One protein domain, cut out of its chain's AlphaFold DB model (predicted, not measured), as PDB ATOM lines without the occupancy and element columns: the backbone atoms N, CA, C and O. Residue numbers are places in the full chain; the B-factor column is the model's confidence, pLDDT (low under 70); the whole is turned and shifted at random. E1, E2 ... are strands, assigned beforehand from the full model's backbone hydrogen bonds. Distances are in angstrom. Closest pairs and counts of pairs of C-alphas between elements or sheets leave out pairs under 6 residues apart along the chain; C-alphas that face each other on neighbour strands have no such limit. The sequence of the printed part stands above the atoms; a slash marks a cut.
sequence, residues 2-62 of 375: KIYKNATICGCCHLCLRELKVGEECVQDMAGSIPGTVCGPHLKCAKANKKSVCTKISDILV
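Overview. This is residues 2 to 62 of the 375 residues of the protein "Hypothetical protein" of Oppiella nova (UniProt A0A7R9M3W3). With little regular structure, a small sheet, E1 E2 E3, and a hairpin, E4 and E5, lie one after the other along an elongated domain. Residues 21 to 36 loop out between E2 and E3, and residues 25 to 26 pair antiparallel with E5. The 61 printed residues, all strand by class with only 24 in the five named strands, are only just compact, close to loose: radius of gyration of the C-alphas 12.3 A, spans 35 by 22 by 19 A.

Along the chain. E1, residues 2 to 4, begins at C-alpha 2 (-25.667, 82.668, 55.163). E2 is residues 15 to 20, 14.8 A; E3, 37 to 39; E4, 43 to 48, 13.6 A. E5, 51 to 56, 15.7 A, ends at C-alpha 56 (-8.966, 74.375, 57.328).

Arrangement. E1 and E2 form an antiparallel hairpin, with N 4 and O 15 at 2.8 A. E2 and E3 are parallel, with N 20 and O 38 at 2.8 A. E4 and E5 form an antiparallel hairpin, with N 46 and O 53 at 3.0 A. The closest C-alphas of E3 and E5, Cys 39 and Cys 54, are 5.5 A apart. E1 and E5 are apart.

Size, cuts and confidence. The farthest C-alphas, Cys 12 and Asn 49, are 36.3 A apart. The printed part has no cut; the link E2 to E3 is long. Low pLDDT includes residues 4 to 13 and 28 to 35.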
ATOM      1  N   LYS A   2     -24.845  83.773  54.642       73.38
ATOM      2  CA  LYS A   2     -25.667  82.668  55.163       73.38
ATOM      3  C   LYS A   2     -26.495  83.189  56.335       73.38
ATOM      4  O   LYS A   2     -25.997  83.980  57.138       73.38
ATOM      5  N   ILE A   3     -27.766  82.797  56.383       72.62
ATOM      6  CA  ILE A   3     -28.679  83.176  57.463       72.62
ATOM      7  C   ILE A   3     -28.623  82.081  58.520       72.62
ATOM      8  O   ILE A   3     -29.083  80.964  58.287       72.62
ATOM      9  N   TYR A   4     -28.083  82.417  59.684       65.75
ATOM     10  CA  TYR A   4     -28.117  81.571  60.866       65.75
ATOM     11  C   TYR A   4     -29.366  81.923  61.663       65.75
ATOM     12  O   TYR A   4     -29.515  83.042  62.158       65.75
ATOM     13  N   LYS A   5     -30.313  80.990  61.736       63.56
ATOM     14  CA  LYS A   5     -31.561  81.212  62.466       63.56
ATOM     15  C   LYS A   5     -31.303  81.104  63.969       63.56
ATOM     16  O   LYS A   5     -30.556  80.229  64.386       63.56
ATOM     17  N   ASN A   6     -31.946  81.972  64.750       55.72
ATOM     18  CA  ASN A   6     -31.956  81.940  66.214       55.72
ATOM     19  C   ASN A   6     -30.549  81.925  66.838       55.72
ATOM     20  O   ASN A   6     -30.313  81.255  67.831       55.72
ATOM     21  N   ALA A   7     -29.607  82.647  66.231       55.06
ATOM     22  CA  ALA A   7     -28.182  82.532  66.537       55.06
ATOM     23  C   ALA A   7     -27.702  83.464  67.668       55.06
ATOM     24  O   ALA A   7     -26.507  83.550  67.941       55.06
ATOM     25  N   THR A   8     -28.620  84.171  68.330       54.81
ATOM     26  CA  THR A   8     -28.348  84.879  69.587       54.81
ATOM     27  C   THR A   8     -28.628  83.973  70.782       54.81
ATOM     28  O   THR A   8     -29.414  83.039  70.677       54.81
ATOM     29  N   ILE A   9     -28.033  84.277  71.939       46.19
ATOM     30  CA  ILE A   9     -28.198  83.500  73.185       46.19
ATOM     31  C   ILE A   9     -29.680  83.351  73.579       46.19
ATOM     32  O   ILE A   9     -30.089  82.312  74.081       46.19
ATOM     33  N   CYS A  10     -30.514  84.355  73.288       48.78
ATOM     34  CA  CYS A  10     -31.958  84.304  73.541       48.78
ATOM     35  C   CYS A  10     -32.756  83.560  72.451       48.78
ATOM     36  O   CYS A  10     -33.971  83.437  72.560       48.78
ATOM     37  N   GLY A  11     -32.121  83.137  71.353       51.78
ATOM     38  CA  GLY A  11     -32.764  82.453  70.228       51.78
ATOM     39  C   GLY A  11     -33.707  83.322  69.386       51.78
ATOM     40  O   GLY A  11     -34.376  82.807  68.496       51.78
ATOM     41  N   CYS A  12     -33.788  84.634  69.629       58.72
ATOM     42  CA  CYS A  12     -34.814  85.494  69.022       58.72
ATOM     43  C   CYS A  12     -34.403  86.160  67.698       58.72
ATOM     44  O   CYS A  12     -35.253  86.751  67.035       58.72
ATOM     45  N   CYS A  13     -33.122  86.125  67.310       66.56
ATOM     46  CA  CYS A  13     -32.632  86.876  66.148       66.56
ATOM     47  C   CYS A  13     -31.967  85.972  65.107       66.56
ATOM     48  O   CYS A  13     -31.166  85.092  65.429       66.56
ATOM     49  N   HIS A  14     -32.275  86.222  63.833       73.75
ATOM     50  CA  HIS A  14     -31.528  85.668  62.707       73.75
ATOM     51  C   HIS A  14     -30.265  86.502  62.468       73.75
ATOM     52  O   HIS A  14     -30.324  87.731  62.481       73.75
ATOM     53  N   LEU A  15     -29.137  85.840  62.222       72.75
ATOM     54  CA  LEU A  15     -27.870  86.486  61.897       72.75
ATOM     55  C   LEU A  15     -27.530  86.276  60.428       72.75
ATOM     56  O   LEU A  15     -27.434  85.146  59.954       72.75
ATOM     57  N   CYS A  16     -27.321  87.375  59.711       74.88
ATOM     58  CA  CYS A  16     -26.784  87.355  58.358       74.88
ATOM     59  C   CYS A  16     -25.267  87.484  58.438       74.88
ATOM     60  O   CYS A  16     -24.748  88.586  58.599       74.88
ATOM     61  N   LEU A  17     -24.561  86.361  58.319       79.19
ATOM     62  CA  LEU A  17     -23.105  86.338  58.410       79.19
ATOM     63  C   LEU A  17     -22.487  86.210  57.018       79.19
ATOM     64  O   LEU A  17     -22.939  85.429  56.167       79.19
ATOM     65  N   ARG A  18     -21.432  86.989  56.768       84.75
ATOM     66  CA  ARG A  18     -20.570  86.775  55.604       84.75
ATOM     67  C   ARG A  18     -19.573  85.666  55.928       84.75
ATOM     68  O   ARG A  18     -18.813  85.772  56.886       84.75
ATOM     69  N   GLU A  19     -19.575  84.628  55.103       86.88
ATOM     70  CA  GLU A  19     -18.616  83.532  55.213       86.88
ATOM     71  C   GLU A  19     -17.243  83.982  54.718       86.88
ATOM     72  O   GLU A  19     -17.114  84.558  53.631       86.88
ATOM     73  N   LEU A  20     -16.238  83.735  55.546       87.94
ATOM     74  CA  LEU A  20     -14.841  84.020  55.288       87.94
ATOM     75  C   LEU A  20     -14.171  82.809  54.642       87.94
ATOM     76  O   LEU A  20     -14.442  81.662  55.010       87.94
ATOM     77  N   LYS A  21     -13.281  83.069  53.686       91.25
ATOM     78  CA  LYS A  21     -12.499  82.034  52.993       91.25
ATOM     79  C   LYS A  21     -11.204  81.713  53.740       91.25
ATOM     80  O   LYS A  21     -10.793  82.440  54.640       91.25
ATOM     81  N   VAL A  22     -10.538  80.627  53.339       90.19
ATOM     82  CA  VAL A  22      -9.208  80.257  53.856       90.19
ATOM     83  C   VAL A  22      -8.257  81.454  53.768       90.19
ATOM     84  O   VAL A  22      -8.141  82.072  52.712       90.19
ATOM     85  N   GLY A  23      -7.571  81.761  54.869       87.38
ATOM     86  CA  GLY A  23      -6.605  82.856  54.967       87.38
ATOM     87  C   GLY A  23      -7.209  84.240  55.230       87.38
ATOM     88  O   GLY A  23      -6.451  85.172  55.490       87.38
ATOM     89  N   GLU A  24      -8.537  84.397  55.206       90.94
ATOM     90  CA  GLU A  24      -9.177  85.660  55.592       90.94
ATOM     91  C   GLU A  24      -9.124  85.867  57.112       90.94
ATOM     92  O   GLU A  24      -9.261  84.922  57.892       90.94
ATOM     93  N   GLU A  25      -8.919  87.117  57.529       89.00
ATOM     94  CA  GLU A  25      -8.811  87.505  58.938       89.00
ATOM     95  C   GLU A  25     -10.150  87.330  59.668       89.00
ATOM     96  O   GLU A  25     -11.209  87.733  59.183       89.00
ATOM     97  N   CYS A  26     -10.089  86.721  60.848       85.88
ATOM     98  CA  CYS A  26     -11.230  86.385  61.689       85.88
ATOM     99  C   CYS A  26     -10.939  86.742  63.154       85.88
ATOM    100  O   CYS A  26      -9.794  86.974  63.539       85.88
ATOM    101  N   VAL A  27     -11.980  86.778  63.984       80.25
ATOM    102  CA  VAL A  27     -11.880  87.120  65.411       80.25
ATOM    103  C   VAL A  27     -12.173  85.867  66.237       80.25
ATOM    104  O   VAL A  27     -13.190  85.220  66.002       80.25
ATOM    105  N   GLN A  28     -11.275  85.508  67.164       67.81
ATOM    106  CA  GLN A  28     -11.434  84.321  68.025       67.81
ATOM    107  C   GLN A  28     -12.345  84.589  69.227       67.81
ATOM    108  O   GLN A  28     -13.223  83.779  69.502       67.81
ATOM    109  N   ASP A  29     -12.177  85.740  69.881       56.94
ATOM    110  CA  ASP A  29     -12.936  86.115  71.071       56.94
ATOM    111  C   ASP A  29     -13.850  87.291  70.748       56.94
ATOM    112  O   ASP A  29     -13.414  88.430  70.555       56.94
ATOM    113  N   MET A  30     -15.145  87.013  70.656       55.09
ATOM    114  CA  MET A  30     -16.150  88.047  70.454       55.09
ATOM    115  C   MET A  30     -16.596  88.548  71.821       55.09
ATOM    116  O   MET A  30     -17.482  87.979  72.452       55.09
ATOM    117  N   ALA A  31     -15.963  89.625  72.284       47.03
ATOM    118  CA  ALA A  31     -16.350  90.338  73.495       47.03
ATOM    119  C   ALA A  31     -17.731  90.999  73.310       47.03
ATOM    120  O   ALA A  31     -17.839  92.163  72.922       47.03
ATOM    121  N   GLY A  32     -18.800  90.228  73.526       51.34
ATOM    122  CA  GLY A  32     -20.178  90.719  73.641       51.34
ATOM    123  C   GLY A  32     -20.799  91.327  72.375       51.34
ATOM    124  O   GLY A  32     -21.883  91.896  72.456       51.34
ATOM    125  N   SER A  33     -20.146  91.220  71.214       56.94
ATOM    126  CA  SER A  33     -20.622  91.780  69.942       56.94
ATOM    127  C   SER A  33     -21.026  90.667  68.979       56.94
ATOM    128  O   SER A  33     -20.262  89.728  68.762       56.94
ATOM    129  N   ILE A  34     -22.208  90.786  68.370       59.94
ATOM    130  CA  ILE A  34     -22.665  89.868  67.321       59.94
ATOM    131  C   ILE A  34     -21.749  90.030  66.095       59.94
ATOM    132  O   ILE A  34     -21.643  91.141  65.568       59.94
ATOM    133  N   PRO A  35     -21.091  88.966  65.609       69.31
ATOM    134  CA  PRO A  35     -20.201  89.085  64.463       69.31
ATOM    135  C   PRO A  35     -20.957  89.407  63.177       69.31
ATOM    136  O   PRO A  35     -22.066  88.933  62.969       69.31
ATOM    137  N   GLY A  36     -20.329  90.158  62.270       72.75
ATOM    138  CA  GLY A  36     -20.784  90.278  60.877       72.75
ATOM    139  C   GLY A  36     -20.191  89.209  59.947       72.75
ATOM    140  O   GLY A  36     -20.599  89.079  58.791       72.75
ATOM    141  N   THR A  37     -19.205  88.448  60.430       81.12
ATOM    142  CA  THR A  37     -18.422  87.483  59.651       81.12
ATOM    143  C   THR A  37     -18.182  86.194  60.432       81.12
ATOM    144  O   THR A  37     -18.040  86.207  61.650       81.12
ATOM    145  N   VAL A  38     -18.109  85.068  59.725       82.88
ATOM    146  CA  VAL A  38     -17.785  83.751  60.298       82.88
ATOM    147  C   VAL A  38     -16.937  82.973  59.304       82.88
ATOM    148  O   VAL A  38     -17.085  83.174  58.102       82.88
ATOM    149  N   CYS A  39     -16.040  82.104  59.764       85.19
ATOM    150  CA  CYS A  39     -15.346  81.196  58.853       85.19
ATOM    151  C   CYS A  39     -16.355  80.294  58.129       85.19
ATOM    152  O   CYS A  39     -17.337  79.859  58.725       85.19
ATOM    153  N   GLY A  40     -16.153  80.091  56.824       81.12
ATOM    154  CA  GLY A  40     -17.020  79.226  56.025       81.12
ATOM    155  C   GLY A  40     -16.947  77.747  56.442       81.12
ATOM    156  O   GLY A  40     -16.153  77.388  57.312       81.12
ATOM    157  N   PRO A  41     -17.745  76.876  55.804       77.75
ATOM    158  CA  PRO A  41     -17.741  75.441  56.078       77.75
ATOM    159  C   PRO A  41     -16.335  74.829  55.994       77.75
ATOM    160  O   PRO A  41     -15.545  75.176  55.114       77.75
ATOM    161  N   HIS A  42     -16.042  73.911  56.908       75.12
ATOM    162  CA  HIS A  42     -14.767  73.229  57.136       75.12
ATOM    163  C   HIS A  42     -13.600  74.143  57.545       75.12
ATOM    164  O   HIS A  42     -12.432  73.737  57.499       75.12
ATOM    165  N   LEU A  43     -13.893  75.384  57.956       80.81
ATOM    166  CA  LEU A  43     -12.906  76.365  58.398       80.81
ATOM    167  C   LEU A  43     -13.168  76.802  59.841       80.81
ATOM    168  O   LEU A  43     -14.297  77.091  60.225       80.81
ATOM    169  N   LYS A  44     -12.100  76.957  60.623       81.25
ATOM    170  CA  LYS A  44     -12.164  77.502  61.986       81.25
ATOM    171  C   LYS A  44     -11.168  78.640  62.153       81.25
ATOM    172  O   LYS A  44     -10.115  78.672  61.513       81.25
ATOM    173  N   CYS A  45     -11.533  79.607  62.990       82.75
ATOM    174  CA  CYS A  45     -10.697  80.770  63.246       82.75
ATOM    175  C   CYS A  45      -9.498  80.369  64.113       82.75
ATOM    176  O   CYS A  45      -9.640  80.115  65.312       82.75
ATOM    177  N   ALA A  46      -8.317  80.289  63.503       82.88
ATOM    178  CA  ALA A  46      -7.094  79.844  64.156       82.88
ATOM    179  C   ALA A  46      -6.073  80.981  64.224       82.88
ATOM    180  O   ALA A  46      -5.952  81.791  63.303       82.88
ATOM    181  N   LYS A  47      -5.318  81.034  65.321       82.62
ATOM    182  CA  LYS A  47      -4.267  82.032  65.512       82.62
ATOM    183  C   LYS A  47      -3.090  81.721  64.587       82.62
ATOM    184  O   LYS A  47      -2.460  80.676  64.718       82.62
ATOM    185  N   ALA A  48      -2.770  82.646  63.689       75.69
ATOM    186  CA  ALA A  48      -1.620  82.585  62.798       75.69
ATOM    187  C   ALA A  48      -0.726  83.811  63.050       75.69
ATOM    188  O   ALA A  48      -0.942  84.905  62.525       75.69
ATOM    189  N   ASN A  49       0.311  83.637  63.871       75.62
ATOM    190  CA  ASN A  49       1.207  84.719  64.293       75.62
ATOM    191  C   ASN A  49       0.463  85.853  65.040       75.62
ATOM    192  O   ASN A  49      -0.067  85.631  66.129       75.62
ATOM    193  N   LYS A  50       0.456  87.078  64.483       77.12
ATOM    194  CA  LYS A  50      -0.138  88.293  65.082       77.12
ATOM    195  C   LYS A  50      -1.635  88.472  64.792       77.12
ATOM    196  O   LYS A  50      -2.227  89.402  65.329       77.12
ATOM    197  N   LYS A  51      -2.227  87.638  63.933       83.69
ATOM    198  CA  LYS A  51      -3.631  87.730  63.506       83.69
ATOM    199  C   LYS A  51      -4.288  86.357  63.556       83.69
ATOM    200  O   LYS A  51      -3.599  85.343  63.490       83.69
ATOM    201  N   SER A  52      -5.608  86.321  63.657       87.69
ATOM    202  CA  SER A  52      -6.360  85.074  63.525       87.69
ATOM    203  C   SER A  52      -6.948  85.000  62.124       87.69
ATOM    204  O   SER A  52      -7.445  85.996  61.606       87.69
ATOM    205  N   VAL A  53      -6.832  83.841  61.480       90.81
ATOM    206  CA  VAL A  53      -7.297  83.620  60.106       90.81
ATOM    207  C   VAL A  53      -8.114  82.341  60.010       90.81
ATOM    208  O   VAL A  53      -7.900  81.380  60.758       90.81
ATOM    209  N   CYS A  54      -9.057  82.313  59.075       87.62
ATOM    210  CA  CYS A  54      -9.824  81.110  58.798       87.62
ATOM    211  C   CYS A  54      -8.910  80.044  58.197       87.62
ATOM    212  O   CYS A  54      -8.341  80.221  57.119       87.62
ATOM    213  N   THR A  55      -8.765  78.935  58.910       85.62
ATOM    214  CA  THR A  55      -7.873  77.829  58.554       85.62
ATOM    215  C   THR A  55      -8.698  76.563  58.399       85.62
ATOM    216  O   THR A  55      -9.688  76.392  59.113       85.62
ATOM    217  N   LYS A  56      -8.313  75.681  57.470       81.00
ATOM    218  CA  LYS A  56      -8.966  74.375  57.328       81.00
ATOM    219  C   LYS A  56      -8.844  73.601  58.629       81.00
ATOM    220  O   LYS A  56      -7.764  73.553  59.214       81.00
ATOM    221  N   ILE A  57      -9.932  72.986  59.067       72.31
ATOM    222  CA  ILE A  57      -9.973  72.273  60.348       72.31
ATOM    223  C   ILE A  57      -8.997  71.090  60.358       72.31
ATOM    224  O   ILE A  57      -8.319  70.868  61.364       72.31
ATOM    225  N   SER A  58      -8.824  70.417  59.216       66.88
ATOM    226  CA  SER A  58      -7.770  69.421  58.969       66.88
ATOM    227  C   SER A  58      -6.350  69.911  59.281       66.88
ATOM    228  O   SER A  58      -5.492  69.120  59.670       66.88
ATOM    229  N   ASP A  59      -6.085  71.208  59.150       72.62
ATOM    230  CA  ASP A  59      -4.737  71.774  59.234       72.62
ATOM    231  C   ASP A  59      -4.468  72.387  60.619       72.62
ATOM    232  O   ASP A  59      -3.326  72.692  60.964       72.62
ATOM    233  N   ILE A  60      -5.503  72.525  61.459       68.12
ATOM    234  CA  ILE A  60      -5.374  73.070  62.811       68.12
ATOM    235  C   ILE A  60      -4.720  72.025  63.721       68.12
ATOM    236  O   ILE A  60      -5.179  70.887  63.877       68.12
ATOM    237  N   LEU A  61      -3.609  72.427  64.337       55.53
ATOM    238  CA  LEU A  61      -2.972  71.706  65.431       55.53
ATOM    239  C   LEU A  61      -3.749  72.031  66.709       55.53
ATOM    240  O   LEU A  61      -3.627  73.125  67.257       55.53
ATOM    241  N   VAL A  62      -4.603  71.110  67.154       53.81
ATOM    242  CA  VAL A  62      -5.341  71.266  68.412       53.81
ATOM    243  C   VAL A  62      -4.398  70.881  69.560       53.81
ATOM    244  O   VAL A  62      -3.839  69.784  69.505       53.81
TER     245      VAL A  62